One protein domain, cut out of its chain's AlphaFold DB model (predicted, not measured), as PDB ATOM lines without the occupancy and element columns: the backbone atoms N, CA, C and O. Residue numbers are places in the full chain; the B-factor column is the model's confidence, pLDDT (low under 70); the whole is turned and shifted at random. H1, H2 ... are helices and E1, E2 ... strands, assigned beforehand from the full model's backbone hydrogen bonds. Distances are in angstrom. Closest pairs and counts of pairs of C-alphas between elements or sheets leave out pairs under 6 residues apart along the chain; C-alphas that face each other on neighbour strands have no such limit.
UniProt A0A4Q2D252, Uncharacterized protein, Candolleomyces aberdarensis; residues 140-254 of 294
ATOM      1  N   ASP A 140      -1.105 -54.970  26.227       95.12
ATOM      2  CA  ASP A 140      -1.438 -53.940  25.245       95.12
ATOM      3  C   ASP A 140      -0.324 -53.680  24.226       95.12
ATOM      4  O   ASP A 140      -0.550 -53.007  23.221       95.12
ATOM      5  N   LEU A 141       0.870 -54.243  24.429       93.38
ATOM      6  CA  LEU A 141       2.045 -54.014  23.582       93.38
ATOM      7  C   LEU A 141       1.779 -54.298  22.092       93.38
ATOM      8  O   LEU A 141       2.215 -53.551  21.215       93.38
ATOM      9  N   VAL A 142       1.048 -55.379  21.797       95.44
ATOM     10  CA  VAL A 142       0.704 -55.776  20.421       95.44
ATOM     11  C   VAL A 142      -0.289 -54.793  19.804       95.44
ATOM     12  O   VAL A 142      -0.138 -54.426  18.637       95.44
ATOM     13  N   ARG A 143      -1.301 -54.368  20.576       97.00
ATOM     14  CA  ARG A 143      -2.289 -53.378  20.132       97.00
ATOM     15  C   ARG A 143      -1.600 -52.045  19.855       97.00
ATOM     16  O   ARG A 143      -1.724 -51.532  18.746       97.00
ATOM     17  N   TYR A 144      -0.786 -51.583  20.799       96.56
ATOM     18  CA  TYR A 144      -0.003 -50.360  20.686       96.56
ATOM     19  C   TYR A 144       0.892 -50.362  19.442       96.56
ATOM     20  O   TYR A 144       0.833 -49.433  18.646       96.56
ATOM     21  N   ALA A 145       1.663 -51.430  19.196       96.69
ATOM     22  CA  ALA A 145       2.524 -51.502  18.014       96.69
ATOM     23  C   ALA A 145       1.732 -51.451  16.693       96.69
ATOM     24  O   ALA A 145       2.176 -50.842  15.721       96.69
ATOM     25  N   ARG A 146       0.543 -52.067  16.644       97.38
ATOM     26  CA  ARG A 146      -0.336 -52.011  15.466       97.38
ATOM     27  C   ARG A 146      -0.926 -50.619  15.257       97.38
ATOM     28  O   ARG A 146      -0.965 -50.163  14.122       97.38
ATOM     29  N   GLU A 147      -1.396 -49.968  16.315       97.38
ATOM     30  CA  GLU A 147      -1.939 -48.603  16.257       97.38
ATOM     31  C   GLU A 147      -0.858 -47.587  15.882       97.38
ATOM     32  O   GLU A 147      -1.072 -46.747  15.008       97.38
ATOM     33  N   PHE A 148       0.337 -47.733  16.449       97.12
ATOM     34  CA  PHE A 148       1.500 -46.934  16.094       97.12
ATOM     35  C   PHE A 148       1.830 -47.055  14.600       97.12
ATOM     36  O   PHE A 148       1.903 -46.052  13.902       97.12
ATOM     37  N   ASN A 149       1.924 -48.278  14.067       97.44
ATOM     38  CA  ASN A 149       2.221 -48.496  12.644       97.44
ATOM     39  C   ASN A 149       1.096 -48.053  11.691       97.44
ATOM     40  O   ASN A 149       1.333 -47.919  10.495       97.44
ATOM     41  N   LYS A 150      -0.139 -47.890  12.184       97.44
ATOM     42  CA  LYS A 150      -1.247 -47.329  11.395       97.44
ATOM     43  C   LYS A 150      -1.184 -45.807  11.327       97.44
ATOM     44  O   LYS A 150      -1.567 -45.234  10.313       97.44
ATOM     45  N   THR A 151      -0.765 -45.170  12.418       96.62
ATOM     46  CA  THR A 151      -0.745 -43.708  12.557       96.62
ATOM     47  C   THR A 151       0.532 -43.095  11.995       96.62
ATOM     48  O   THR A 151       0.472 -42.050  11.356       96.62
ATOM     49  N   GLN A 152       1.672 -43.755  12.189       94.19
ATOM     50  CA  GLN A 152       2.978 -43.274  11.758       94.19
ATOM     51  C   GLN A 152       3.401 -43.936  10.448       94.19
ATOM     52  O   GLN A 152       3.492 -45.158  10.358       94.19
ATOM     53  N   GLN A 153       3.680 -43.119   9.430       92.81
ATOM     54  CA  GLN A 153       4.129 -43.602   8.117       92.81
ATOM     55  C   GLN A 153       5.658 -43.652   8.001       92.81
ATOM     56  O   GLN A 153       6.185 -44.541   7.328       92.81
ATOM     57  N   SER A 154       6.373 -42.738   8.669       95.50
ATOM     58  CA  SER A 154       7.838 -42.639   8.605       95.50
ATOM     59  C   SER A 154       8.561 -43.611   9.536       95.50
ATOM     60  O   SER A 154       9.711 -43.962   9.293       95.50
ATOM     61  N   CYS A 155       7.893 -44.105  10.578       97.19
ATOM     62  CA  CYS A 155       8.486 -44.986  11.581       97.19
ATOM     63  C   CYS A 155       7.749 -46.326  11.645       97.19
ATOM     64  O   CYS A 155       6.541 -46.401  11.439       97.19
ATOM     65  N   ARG A 156       8.471 -47.399  11.976       97.75
ATOM     66  CA  ARG A 156       7.899 -48.737  12.182       97.75
ATOM     67  C   ARG A 156       8.311 -49.312  13.524       97.75
ATOM     68  O   ARG A 156       9.471 -49.216  13.921       97.75
ATOM     69  N   LEU A 157       7.373 -49.973  14.188       97.56
ATOM     70  CA  LEU A 157       7.564 -50.650  15.461       97.56
ATOM     71  C   LEU A 157       7.174 -52.125  15.339       97.56
ATOM     72  O   LEU A 157       6.049 -52.470  14.979       97.56
ATOM     73  N   HIS A 158       8.105 -53.016  15.661       96.38
ATOM     74  CA  HIS A 158       7.906 -54.460  15.623       96.38
ATOM     75  C   HIS A 158       8.261 -55.083  16.970       96.38
ATOM     76  O   HIS A 158       9.218 -54.671  17.619       96.38
ATOM     77  N   ILE A 159       7.528 -56.116  17.378       94.50
ATOM     78  CA  ILE A 159       7.918 -56.942  18.524       94.50
ATOM     79  C   ILE A 159       8.927 -57.967  18.011       94.50
ATOM     80  O   ILE A 159       8.640 -58.723  17.083       94.50
ATOM     81  N   TRP A 160      10.129 -57.951  18.577       90.88
ATOM     82  CA  TRP A 160      11.197 -58.868  18.217       90.88
ATOM     83  C   TRP A 160      11.188 -60.058  19.175       90.88
ATOM     84  O   TRP A 160      11.469 -59.916  20.365       90.88
ATOM     85  N   GLU A 161      10.883 -61.243  18.649       84.81
ATOM     86  CA  GLU A 161      10.948 -62.502  19.391       84.81
ATOM     87  C   GLU A 161      12.056 -63.392  18.821       84.81
ATOM     88  O   GLU A 161      12.170 -63.574  17.604       84.81
ATOM     89  N   LYS A 162      12.866 -63.998  19.699       76.19
ATOM     90  CA  LYS A 162      13.769 -65.077  19.280       76.19
ATOM     91  C   LYS A 162      12.924 -66.282  18.884       76.19
ATOM     92  O   LYS A 162      12.244 -66.864  19.722       76.19
ATOM     93  N   THR A 163      13.058 -66.727  17.638       71.06
ATOM     94  CA  THR A 163      12.313 -67.857  17.056       71.06
ATOM     95  C   THR A 163      12.481 -69.190  17.814       71.06
ATOM     96  O   THR A 163      11.731 -70.125  17.562       71.06
ATOM     97  N   ARG A 164      13.463 -69.321  18.725       64.12
ATOM     98  CA  ARG A 164      13.815 -70.586  19.405       64.12
ATOM     99  C   ARG A 164      14.099 -70.461  20.919       64.12
ATOM    100  O   ARG A 164      15.032 -71.085  21.411       64.12
ATOM    101  N   GLY A 165      13.340 -69.653  21.667       63.03
ATOM    102  CA  GLY A 165      13.493 -69.518  23.131       63.03
ATOM    103  C   GLY A 165      12.246 -69.927  23.926       63.03
ATOM    104  O   GLY A 165      11.131 -69.772  23.429       63.03
ATOM    105  N   ARG A 166      12.417 -70.424  25.166       61.97
ATOM    106  CA  ARG A 166      11.299 -70.580  26.119       61.97
ATOM    107  C   ARG A 166      10.679 -69.203  26.385       61.97
ATOM    108  O   ARG A 166      11.400 -68.251  26.672       61.97
ATOM    109  N   ARG A 167       9.353 -69.112  26.253       62.31
ATOM    110  CA  ARG A 167       8.580 -67.856  26.266       62.31
ATOM    111  C   ARG A 167       8.390 -67.226  27.646       62.31
ATOM    112  O   ARG A 167       7.966 -66.080  27.704       62.31
ATOM    113  N   GLU A 168       8.651 -67.957  28.722       61.50
ATOM    114  CA  GLU A 168       8.046 -67.636  30.021       61.50
ATOM    115  C   GLU A 168       8.777 -66.539  30.814       61.50
ATOM    116  O   GLU A 168       8.098 -65.809  31.521       61.50
ATOM    117  N   ASP A 169      10.082 -66.309  30.596       59.81
ATOM    118  CA  ASP A 169      10.864 -65.318  31.376       59.81
ATOM    119  C   ASP A 169      11.747 -64.371  30.537       59.81
ATOM    120  O   ASP A 169      12.577 -63.628  31.066       59.81
ATOM    121  N   ALA A 170      11.625 -64.382  29.208       65.31
ATOM    122  CA  ALA A 170      12.469 -63.532  28.372       65.31
ATOM    123  C   ALA A 170      11.947 -62.085  28.345       65.31
ATOM    124  O   ALA A 170      10.790 -61.839  27.991       65.31
ATOM    125  N   SER A 171      12.821 -61.120  28.651       79.50
ATOM    126  CA  SER A 171      12.557 -59.699  28.408       79.50
ATOM    127  C   SER A 171      12.097 -59.494  26.962       79.50
ATOM    128  O   SER A 171      12.688 -60.024  26.013       79.50
ATOM    129  N   ARG A 172      10.994 -58.756  26.775       89.81
ATOM    130  CA  ARG A 172      10.489 -58.485  25.424       89.81
ATOM    131  C   ARG A 172      11.317 -57.376  24.806       89.81
ATOM    132  O   ARG A 172      11.619 -56.383  25.459       89.81
ATOM    133  N   ILE A 173      11.658 -57.535  23.535       94.38
ATOM    134  CA  ILE A 173      12.418 -56.534  22.797       94.38
ATOM    135  C   ILE A 173      11.494 -55.919  21.753       94.38
ATOM    136  O   ILE A 173      10.869 -56.630  20.966       94.38
ATOM    137  N   LEU A 174      11.412 -54.594  21.731       96.38
ATOM    138  CA  LEU A 174      10.814 -53.860  20.625       96.38
ATOM    139  C   LEU A 174      11.910 -53.445  19.653       96.38
ATOM    140  O   LEU A 174      12.940 -52.911  20.049       96.38
ATOM    141  N   ARG A 175      11.671 -53.663  18.368       97.06
ATOM    142  CA  ARG A 175      12.485 -53.140  17.280       97.06
ATOM    143  C   ARG A 175      11.771 -51.940  16.677       97.06
ATOM    144  O   ARG A 175      10.758 -52.097  16.000       97.06
ATOM    145  N   PHE A 176      12.324 -50.763  16.902       98.12
ATOM    146  CA  PHE A 176      11.934 -49.525  16.251       98.12
ATOM    147  C   PHE A 176      12.808 -49.295  15.014       98.12
ATOM    148  O   PHE A 176      13.989 -49.651  14.990       98.12
ATOM    149  N   THR A 177      12.243 -48.769  13.937       97.88
ATOM    150  CA  THR A 177      12.960 -48.553  12.677       97.88
ATOM    151  C   THR A 177      12.470 -47.284  12.004       97.88
ATOM    152  O   THR A 177      11.280 -47.153  11.729       97.88
ATOM    153  N   ILE A 178      13.414 -46.403  11.691       97.69
ATOM    154  CA  ILE A 178      13.243 -45.293  10.761       97.69
ATOM    155  C   ILE A 178      13.969 -45.710   9.476       97.69
ATOM    156  O   ILE A 178      15.185 -45.941   9.532       97.69
ATOM    157  N   PRO A 179      13.264 -45.885   8.344       96.56
ATOM    158  CA  PRO A 179      13.879 -46.249   7.072       96.56
ATOM    159  C   PRO A 179      15.061 -45.332   6.753       96.56
ATOM    160  O   PRO A 179      14.977 -44.127   6.944       96.56
ATOM    161  N   ASP A 180      16.176 -45.928   6.330       95.56
ATOM    162  CA  ASP A 180      17.413 -45.240   5.934       95.56
ATOM    163  C   ASP A 180      18.108 -44.361   6.994       95.56
ATOM    164  O   ASP A 180      19.205 -43.870   6.737       95.56
ATOM    165  N   VAL A 181      17.563 -44.251   8.211       96.69
ATOM    166  CA  VAL A 181      18.131 -43.416   9.281       96.69
ATOM    167  C   VAL A 181      18.678 -44.249  10.436       96.69
ATOM    168  O   VAL A 181      19.874 -44.171  10.730       96.69
ATOM    169  N   LEU A 182      17.842 -45.053  11.106       97.25
ATOM    170  CA  LEU A 182      18.271 -45.856  12.257       97.25
ATOM    171  C   LEU A 182      17.357 -47.049  12.546       97.25
ATOM    172  O   LEU A 182      16.168 -47.066  12.233       97.25
ATOM    173  N   ILE A 183      17.920 -48.037  13.234       97.81
ATOM    174  CA  ILE A 183      17.200 -49.133  13.879       97.81
ATOM    175  C   ILE A 183      17.520 -49.063  15.370       97.81
ATOM    176  O   ILE A 183      18.690 -49.090  15.741       97.81
ATOM    177  N   ALA A 184      16.506 -49.015  16.227       97.88
ATOM    178  CA  ALA A 184      16.685 -49.066  17.673       97.88
ATOM    179  C   ALA A 184      16.039 -50.326  18.253       97.88
ATOM    180  O   ALA A 184      14.925 -50.697  17.884       97.88
ATOM    181  N   TYR A 185      16.735 -50.982  19.173       97.44
ATOM    182  CA  TYR A 185      16.191 -52.078  19.965       97.44
ATOM    183  C   TYR A 185      15.964 -51.599  21.391       97.44
ATOM    184  O   TYR A 185      16.899 -51.164  22.060       97.44
ATOM    185  N   LEU A 186      14.719 -51.696  21.846       96.94
ATOM    186  CA  LEU A 186      14.299 -51.344  23.191       96.94
ATOM    187  C   LEU A 186      14.076 -52.641  23.959       96.94
ATOM    188  O   LEU A 186      13.187 -53.423  23.618       96.94
ATOM    189  N   THR A 187      14.884 -52.880  24.983       95.25
ATOM    190  CA  THR A 187      14.683 -53.999  25.905       95.25
ATOM    191  C   THR A 187      13.705 -53.558  26.981       95.25
ATOM    192  O   THR A 187      13.963 -52.584  27.692       95.25
ATOM    193  N   LEU A 188      12.575 -54.254  27.080       94.56
ATOM    194  CA  LEU A 188      11.521 -53.953  28.037       94.56
ATOM    195  C   LEU A 188      11.661 -54.815  29.290       94.56
ATOM    196  O   LEU A 188      11.767 -56.043  29.208       94.56
ATOM    197  N   GLY A 189      11.600 -54.154  30.439       92.31
ATOM    198  CA  GLY A 189      11.304 -54.753  31.732       92.31
ATOM    199  C   GLY A 189       9.827 -54.608  32.071       92.31
ATOM    200  O   GLY A 189       9.121 -53.785  31.486       92.31
ATOM    201  N   TYR A 190       9.368 -55.388  33.042       91.19
ATOM    202  CA  TYR A 190       8.014 -55.284  33.574       91.19
ATOM    203  C   TYR A 190       8.069 -55.019  35.069       91.19
ATOM    204  O   TYR A 190       8.805 -55.695  35.789       91.19
ATOM    205  N   SER A 191       7.287 -54.045  35.531       90.25
ATOM    206  CA  SER A 191       7.066 -53.855  36.963       90.25
ATOM    207  C   SER A 191       6.318 -55.063  37.532       90.25
ATOM    208  O   SER A 191       5.312 -55.494  36.962       90.25
ATOM    209  N   SER A 192       6.786 -55.606  38.657       85.12
ATOM    210  CA  SER A 192       6.150 -56.748  39.326       85.12
ATOM    211  C   SER A 192       4.773 -56.412  39.908       85.12
ATOM    212  O   SER A 192       3.936 -57.305  40.005       85.12
ATOM    213  N   ALA A 193       4.532 -55.145  40.261       87.50
ATOM    214  CA  ALA A 193       3.272 -54.691  40.849       87.50
ATOM    215  C   ALA A 193       2.152 -54.582  39.803       87.50
ATOM    216  O   ALA A 193       1.104 -55.204  39.947       87.50
ATOM    217  N   ASP A 194       2.413 -53.856  38.711       86.12
ATOM    218  CA  ASP A 194       1.358 -53.415  37.787       86.12
ATOM    219  C   ASP A 194       1.474 -54.032  36.386       86.12
ATOM    220  O   ASP A 194       0.686 -53.712  35.498       86.12
ATOM    221  N   LYS A 195       2.486 -54.880  36.138       88.88
ATOM    222  CA  LYS A 195       2.817 -55.431  34.805       88.88
ATOM    223  C   LYS A 195       2.988 -54.353  33.721       88.88
ATOM    224  O   LYS A 195       2.820 -54.618  32.525       88.88
ATOM    225  N   THR A 196       3.338 -53.137  34.133       93.19
ATOM    226  CA  THR A 196       3.626 -52.014  33.244       93.19
ATOM    227  C   THR A 196       4.984 -52.216  32.587       93.19
ATOM    228  O   THR A 196       5.954 -52.624  33.230       93.19
ATOM    229  N   ALA A 197       5.038 -51.981  31.280       93.31
ATOM    230  CA  ALA A 197       6.255 -52.063  30.496       93.31
ATOM    231  C   ALA A 197       7.117 -50.823  30.755       93.31
ATOM    232  O   ALA A 197       6.660 -49.688  30.617       93.31
ATOM    233  N   ILE A 198       8.380 -51.055  31.098       93.12
ATOM    234  CA  ILE A 198       9.389 -50.025  31.341       93.12
ATOM    235  C   ILE A 198      10.548 -50.291  30.385       93.12
ATOM    236  O   ILE A 198      10.967 -51.436  30.210       93.12
ATOM    237  N   VAL A 199      11.083 -49.249  29.752       94.81
ATOM    238  CA  VAL A 199      12.277 -49.400  28.914       94.81
ATOM    239  C   VAL A 199      13.491 -49.521  29.833       94.81
ATOM    240  O   VAL A 199      13.787 -48.601  30.583       94.81
ATOM    241  N   GLN A 200      14.183 -50.660  29.798       92.75
ATOM    242  CA  GLN A 200      15.393 -50.888  30.601       92.75
ATOM    243  C   GLN A 200      16.658 -50.454  29.868       92.75
ATOM    244  O   GLN A 200      17.589 -49.938  30.472       92.75
ATOM    245  N   MET A 201      16.715 -50.719  28.565       94.38
ATOM    246  CA  MET A 201      17.897 -50.456  27.752       94.38
ATOM    247  C   MET A 201      17.481 -50.134  26.326       94.38
ATOM    248  O   MET A 201      16.560 -50.755  25.787       94.38
ATOM    249  N   LEU A 202      18.204 -49.205  25.708       96.44
ATOM    250  CA  LEU A 202      18.046 -48.840  24.312       96.44
ATOM    251  C   LEU A 202      19.391 -48.918  23.591       96.44
ATOM    252  O   LEU A 202      20.377 -48.332  24.031       96.44
ATOM    253  N   SER A 203      19.399 -49.608  22.454       97.00
ATOM    254  CA  SER A 203      20.562 -49.720  21.572       97.00
ATOM    255  C   SER A 203      20.183 -49.257  20.169       97.00
ATOM    256  O   SER A 203      19.310 -49.860  19.543       97.00
ATOM    257  N   ALA A 204      20.834 -48.212  19.668       97.69
ATOM    258  CA  ALA A 204      20.655 -47.686  18.318       97.69
ATOM    259  C   ALA A 204      21.734 -48.212  17.358       97.69
ATOM    260  O   ALA A 204      22.893 -48.402  17.729       97.69
ATOM    261  N   PHE A 205      21.344 -48.420  16.103       97.88
ATOM    262  CA  PHE A 205      22.163 -48.965  15.027       97.88
ATOM    263  C   PHE A 205      21.836 -48.280  13.702       97.88
ATOM    264  O   PHE A 205      20.725 -47.788  13.493       97.88
ATOM    265  N   GLY A 206      22.775 -48.338  12.764       96.56
ATOM    266  CA  GLY A 206      22.537 -47.948  11.385       96.56
ATOM    267  C   GLY A 206      21.637 -48.940  10.643       96.56
ATOM    268  O   GLY A 206      21.625 -50.134  10.956       96.56
ATOM    269  N   PRO A 207      20.922 -48.489   9.597       93.88
ATOM    270  CA  PRO A 207      19.925 -49.291   8.877       93.88
ATOM    271  C   PRO A 207      20.503 -50.559   8.227       93.88
ATOM    272  O   PRO A 207      19.792 -51.541   8.023       93.88
ATOM    273  N   ARG A 208      21.804 -50.556   7.912       93.19
ATOM    274  CA  ARG A 208      22.512 -51.675   7.267       93.19
ATOM    275  C   ARG A 208      23.271 -52.574   8.250       93.19
ATOM    276  O   ARG A 208      23.865 -53.564   7.825       93.19
ATOM    277  N   GLU A 209      23.266 -52.268   9.549       93.62
ATOM    278  CA  GLU A 209      23.955 -53.086  10.550       93.62
ATOM    279  C   GLU A 209      23.158 -54.354  10.881       93.62
ATOM    280  O   GLU A 209      22.027 -54.305  11.360       93.62
ATOM    281  N   ARG A 210      23.771 -55.526  10.677       89.62
ATOM    282  CA  ARG A 210      23.192 -56.828  11.053       89.62
ATOM    283  C   ARG A 210      23.720 -57.275  12.411       89.62
ATOM    284  O   ARG A 210      24.446 -58.259  12.518       89.62
ATOM    285  N   LYS A 211      23.393 -56.498  13.439       90.88
ATOM    286  CA  LYS A 211      23.881 -56.684  14.807       90.88
ATOM    287  C   LYS A 211      22.768 -57.135  15.753       90.88
ATOM    288  O   LYS A 211      21.590 -56.874  15.517       90.88
ATOM    289  N   ALA A 212      23.144 -57.871  16.799       87.56
ATOM    290  CA  ALA A 212      22.200 -58.350  17.807       87.56
ATOM    291  C   ALA A 212      21.764 -57.198  18.741       87.56
ATOM    292  O   ALA A 212      22.578 -56.308  18.991       87.56
ATOM    293  N   PRO A 213      20.551 -57.240  19.331       86.12
ATOM    294  CA  PRO A 213      20.028 -56.165  20.190       86.12
ATOM    295  C   PRO A 213      20.944 -55.750  21.356       86.12
ATOM    296  O   PRO A 213      20.964 -54.588  21.748       86.12
ATOM    297  N   HIS A 214      21.722 -56.696  21.891       87.25
ATOM    298  CA  HIS A 214      22.630 -56.481  23.028       87.25
ATOM    299  C   HIS A 214      24.072 -56.145  22.619       87.25
ATOM    300  O   HIS A 214      24.955 -56.083  23.468       87.25
ATOM    301  N   SER A 215      24.345 -56.003  21.321       92.25
ATOM    302  CA  SER A 215      25.671 -55.610  20.835       92.25
ATOM    303  C   SER A 215      25.774 -54.094  20.677       92.25
ATOM    304  O   SER A 215      24.770 -53.392  20.690       92.25
ATOM    305  N   GLN A 216      26.989 -53.574  20.526       93.25
ATOM    306  CA  GLN A 216      27.209 -52.150  20.263       93.25
ATOM    307  C   GLN A 216      27.277 -51.886  18.754       93.25
ATOM    308  O   GLN A 216      27.811 -52.714  18.006       93.25
ATOM    309  N   SER A 217      26.772 -50.735  18.299       96.00
ATOM    310  CA  SER A 217      26.910 -50.291  16.902       96.00
ATOM    311  C   SER A 217      28.385 -50.175  16.493       96.00
ATOM    312  O   SER A 217      29.262 -49.978  17.327       96.00
ATOM    313  N   ALA A 218      28.682 -50.370  15.207       95.25
ATOM    314  CA  ALA A 218      30.011 -50.131  14.640       95.25
ATOM    315  C   ALA A 218      30.287 -48.641  14.381       95.25
ATOM    316  O   ALA A 218      31.446 -48.264  14.233       95.25
ATOM    317  N   TYR A 219      29.249 -47.801  14.319       94.94
ATOM    318  CA  TYR A 219      29.391 -46.380  14.015       94.94
ATOM    319  C   TYR A 219      29.299 -45.542  15.290       94.94
ATOM    320  O   TYR A 219      28.347 -45.667  16.066       94.94
ATOM    321  N   GLY A 220      30.263 -44.635  15.469       93.81
ATOM    322  CA  GLY A 220      30.343 -43.766  16.647       93.81
ATOM    323  C   GLY A 220      29.083 -42.926  16.877       93.81
ATOM    324  O   GLY A 220      28.673 -42.754  18.018       93.81
ATOM    325  N   VAL A 221      28.405 -42.496  15.805       95.19
ATOM    326  CA  VAL A 221      27.145 -41.734  15.884       95.19
ATOM    327  C   VAL A 221      26.067 -42.484  16.668       95.19
ATOM    328  O   VAL A 221      25.467 -41.921  17.580       95.19
ATOM    329  N   TYR A 222      25.834 -43.762  16.360       96.75
ATOM    330  CA  TYR A 222      24.789 -44.535  17.035       96.75
ATOM    331  C   TYR A 222      25.225 -45.024  18.421       96.75
ATOM    332  O   TYR A 222      24.378 -45.189  19.301       96.75
ATOM    333  N   GLN A 223      26.531 -45.211  18.653       95.88
ATOM    334  CA  GLN A 223      27.060 -45.430  20.002       95.88
ATOM    335  C   GLN A 223      26.791 -44.212  20.894       95.88
ATOM    336  O   GLN A 223      26.242 -44.369  21.983       95.88
ATOM    337  N   ALA A 224      27.109 -43.009  20.408       95.25
ATOM    338  CA  ALA A 224      26.851 -41.760  21.112       95.25
ATOM    339  C   ALA A 224      25.347 -41.548  21.339       95.25
ATOM    340  O   ALA A 224      24.944 -41.226  22.450       95.25
ATOM    341  N   LEU A 225      24.508 -41.819  20.330       96.62
ATOM    342  CA  LEU A 225      23.048 -41.741  20.454       96.62
ATOM    343  C   LEU A 225      22.505 -42.693  21.529       96.62
ATOM    344  O   LEU A 225      21.689 -42.292  22.352       96.62
ATOM    345  N   SER A 226      22.978 -43.943  21.547       96.94
ATOM    346  CA  SER A 226      22.562 -44.934  22.551       96.94
ATOM    347  C   SER A 226      22.950 -44.493  23.964       96.94
ATOM    348  O   SER A 226      22.143 -44.582  24.883       96.94
ATOM    349  N   GLN A 227      24.176 -43.984  24.132       95.75
ATOM    350  CA  GLN A 227      24.668 -43.478  25.415       95.75
ATOM    351  C   GLN A 227      23.895 -42.244  25.876       95.75
ATOM    352  O   GLN A 227      23.581 -42.125  27.055       95.75
ATOM    353  N   GLU A 228      23.579 -41.329  24.962       95.38
ATOM    354  CA  GLU A 228      22.865 -40.106  25.305       95.38
ATOM    355  C   GLU A 228      21.420 -40.396  25.709       95.38
ATOM    356  O   GLU A 228      20.959 -39.896  26.730       95.38
ATOM    357  N   ILE A 229      20.725 -41.283  24.988       95.81
ATOM    358  CA  ILE A 229      19.378 -41.710  25.389       95.81
ATOM    359  C   ILE A 229      19.403 -42.450  26.730       95.81
ATOM    360  O   ILE A 229      18.516 -42.224  27.547       95.81
ATOM    361  N   ALA A 230      20.424 -43.269  26.999       95.00
ATOM    362  CA  ALA A 230      20.570 -43.915  28.302       95.00
ATOM    363  C   ALA A 230      20.695 -42.885  29.441       95.00
ATOM    364  O   ALA A 230      19.976 -42.995  30.429       95.00
ATOM    365  N   LYS A 231      21.507 -41.831  29.274       94.19
ATOM    366  CA  LYS A 231      21.590 -40.734  30.257       94.19
ATOM    367  C   LYS A 231      20.257 -40.009  30.434       94.19
ATOM    368  O   LYS A 231      19.893 -39.681  31.558       94.19
ATOM    369  N   MET A 232      19.527 -39.761  29.341       93.44
ATOM    370  CA  MET A 232      18.199 -39.136  29.402       93.44
ATOM    371  C   MET A 232      17.213 -40.008  30.192       93.44
ATOM    372  O   MET A 232      16.475 -39.494  31.025       93.44
ATOM    373  N   MET A 233      17.237 -41.328  29.981       93.00
ATOM    374  CA  MET A 233      16.413 -42.279  30.731       93.00
ATOM    375  C   MET A 233      16.809 -42.388  32.209       93.00
ATOM    376  O   MET A 233      15.942 -42.598  33.042       93.00
ATOM    377  N   GLU A 234      18.094 -42.261  32.546       91.94
ATOM    378  CA  GLU A 234      18.560 -42.252  33.941       91.94
ATOM    379  C   GLU A 234      18.201 -40.947  34.669       91.94
ATOM    380  O   GLU A 234      17.962 -40.958  35.875       91.94
ATOM    381  N   ALA A 235      18.157 -39.825  33.943       89.88
ATOM    382  CA  ALA A 235      17.798 -38.522  34.496       89.88
ATOM    383  C   ALA A 235      16.300 -38.402  34.835       89.88
ATOM    384  O   ALA A 235      15.940 -37.648  35.739       89.88
ATOM    385  N   GLU A 236      15.430 -39.133  34.133       86.00
ATOM    386  CA  GLU A 236      13.988 -39.165  34.389       86.00
ATOM    387  C   GLU A 236      13.580 -40.502  35.036       86.00
ATOM    388  O   GLU A 236      13.572 -41.545  34.394       86.00
ATOM    389  N   GLU A 237      13.188 -40.476  36.317       77.75
ATOM    390  CA  GLU A 237      12.959 -41.678  37.149       77.75
ATOM    391  C   GLU A 237      11.949 -42.683  36.555       77.75
ATOM    392  O   GLU A 237      12.010 -43.881  36.842       77.75
ATOM    393  N   ARG A 238      11.002 -42.219  35.725       81.81
ATOM    394  CA  ARG A 238       9.981 -43.061  35.080       81.81
ATOM    395  C   ARG A 238       9.633 -42.571  33.679       81.81
ATOM    396  O   ARG A 238       8.708 -41.781  33.501       81.81
ATOM    397  N   VAL A 239      10.318 -43.112  32.676       89.94
ATOM    398  CA  VAL A 239       9.996 -42.862  31.264       89.94
ATOM    399  C   VAL A 239       9.059 -43.949  30.732       89.94
ATOM    400  O   VAL A 239       9.353 -45.144  30.845       89.94
ATOM    401  N   SER A 240       7.928 -43.559  30.136       92.81
ATOM    402  CA  SER A 240       7.020 -44.532  29.522       92.81
ATOM    403  C   SER A 240       7.560 -45.007  28.169       92.81
ATOM    404  O   SER A 240       8.248 -44.275  27.456       92.81
ATOM    405  N   VAL A 241       7.190 -46.225  27.759       95.06
ATOM    406  CA  VAL A 241       7.529 -46.744  26.420       95.06
ATOM    407  C   VAL A 241       7.027 -45.805  25.319       95.06
ATOM    408  O   VAL A 241       7.708 -45.623  24.311       95.06
ATOM    409  N   GLY A 242       5.860 -45.185  25.525       94.62
ATOM    410  CA  GLY A 242       5.277 -44.230  24.589       94.62
ATOM    411  C   GLY A 242       6.180 -43.026  24.345       94.62
ATOM    412  O   GLY A 242       6.428 -42.678  23.193       94.62
ATOM    413  N   ASP A 243       6.745 -42.448  25.405       94.25
ATOM    414  CA  ASP A 243       7.588 -41.257  25.262       94.25
ATOM    415  C   ASP A 243       8.930 -41.571  24.629       94.25
ATOM    416  O   ASP A 243       9.414 -40.787  23.821       94.25
ATOM    417  N   VAL A 244       9.529 -42.724  24.952       95.88
ATOM    418  CA  VAL A 244      10.768 -43.157  24.291       95.88
ATOM    419  C   VAL A 244      10.519 -43.345  22.796       95.88
ATOM    420  O   VAL A 244      11.315 -42.894  21.979       95.88
ATOM    421  N   VAL A 245       9.403 -43.972  22.415       96.50
ATOM    422  CA  VAL A 245       9.047 -44.156  21.002       96.50
ATOM    423  C   VAL A 245       8.795 -42.810  20.313       96.50
ATOM    424  O   VAL A 245       9.302 -42.594  19.216       96.50
ATOM    425  N   GLN A 246       8.085 -41.878  20.955       94.88
ATOM    426  CA  GLN A 246       7.876 -40.528  20.415       94.88
ATOM    427  C   GLN A 246       9.183 -39.737  20.295       94.88
ATOM    428  O   GLN A 246       9.391 -39.047  19.299       94.88
ATOM    429  N   LEU A 247      10.079 -39.854  21.278       95.44
ATOM    430  CA  LEU A 247      11.418 -39.276  21.224       95.44
ATOM    431  C   LEU A 247      12.183 -39.828  20.019       95.44
ATOM    432  O   LEU A 247      12.767 -39.048  19.274       95.44
ATOM    433  N   LEU A 248      12.143 -41.145  19.793       97.06
ATOM    434  CA  LEU A 248      12.798 -41.777  18.650       97.06
ATOM    435  C   LEU A 248      12.244 -41.289  17.306       97.06
ATOM    436  O   LEU A 248      13.032 -41.075  16.390       97.06
ATOM    437  N   CYS A 249      10.935 -41.039  17.184       96.50
ATOM    438  CA  CYS A 249      10.361 -40.448  15.966       96.50
ATOM    439  C   CYS A 249      10.985 -39.086  15.615       96.50
ATOM    440  O   CYS A 249      11.145 -38.769  14.442       96.50
ATOM    441  N   ARG A 250      11.414 -38.296  16.612       95.62
ATOM    442  CA  ARG A 250      12.062 -36.981  16.408       95.62
ATOM    443  C   ARG A 250      13.493 -37.069  15.855       95.62
ATOM    444  O   ARG A 250      14.165 -36.043  15.752       95.62
ATOM    445  N   TYR A 251      13.982 -38.272  15.558       96.88
ATOM    446  CA  TYR A 251      15.258 -38.505  14.880       96.88
ATOM    447  C   TYR A 251      15.088 -38.804  13.387       96.88
ATOM    448  O   TYR A 251      16.067 -39.165  12.742       96.88
ATOM    449  N   GLU A 252      13.889 -38.655  12.811       96.56
ATOM    450  CA  GLU A 252      13.670 -38.799  11.361       96.56
ATOM    451  C   GLU A 252      14.597 -37.891  10.532       96.56
ATOM    452  O   GLU A 252      15.105 -38.278   9.484       96.56
ATOM    453  N   ASP A 253      14.902 -36.714  11.066       96.00
ATOM    454  CA  ASP A 253      15.730 -35.677  10.455       96.00
ATOM    455  C   ASP A 253      17.188 -35.666  10.940       96.00
ATOM    456  O   ASP A 253      17.896 -34.674  10.748       96.00
ATOM    457  N   LEU A 254      17.657 -36.753  11.565       95.75
ATOM    458  CA  LEU A 254      18.942 -36.790  12.271       95.75
ATOM    459  C   LEU A 254      20.123 -36.287  11.428       95.75
ATOM    460  O   LEU A 254      20.997 -35.606  11.951       95.75
TER     461      LEU A 254
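Overview. This is residues 140 to 254 of the 294 residues of an uncharacterized protein of Candolleomyces aberdarensis (UniProt A0A4Q2D252). What is the main picture? Four strands form one strongly twisted sheet, and three helices run along it: H1 by edge strand E1, H3 over the middle of the sheet, and H2 over edge strand E4. Residues 163 to 169 stick out as a free loop. How is it made up? The printed part has 115 residues, with three named helices and four named strands in the order H1 E1 E2 E3 E4 H2 H3, of mixed class. The sheet, ordered E1 E2 E3 E4, is antiparallel; the whole is compact, with a radius of gyration of the C-alphas of 13.8 A and spans of 37 by 30 by 30 A.

Along the chain. Where do the first elements lie? H1 is residues 141 to 151, from C-alpha 141 at (2.045, -54.014, 23.582). E1 is residues 156 to 160, E2 172 to 178, E3 182 to 190, 25.5 A long, and E4 197 to 205, 22.4 A. What follows? H2 is residues 220 to 235, 22.4 A, and H3 241 to 249, ending at C-alpha 249 at (10.361, -40.448, 15.966).

Arrangement. How are the strands joined? They form a meander, each the antiparallel neighbour of the one before, with N 158 and O 175 at 2.8 A, N 176 and O 184 at 2.8 A, and N 185 and O 203 at 2.8 A. E4 bends by 63 degrees at residue 200. Where are the helices? H1 and H3 make two layers with the sheet, helices on one face, and H2 is on the same face as H3. The closest C-alphas are Asn 149 and Arg 156 for H1 and E1, 5.7 A, Val 199 and Val 241 for E4 and H3, 6.0 A, and Ser 203 and Ser 226 for E4 and H2, 5.3 A. Are the helix backbones complete? In H1, H2 and H3 every O i to N i+4 pair is within hydrogen-bond range.

Size, cuts and confidence. How large is it? The two C-alphas farthest apart, Asp 180 and Ala 193, are 38.8 A apart. Is anything cut or uncertain? The printed part has no cut; the links E1 to E2 and E4 to H2 are long, and pLDDT is under 70 at residues 164 to 170.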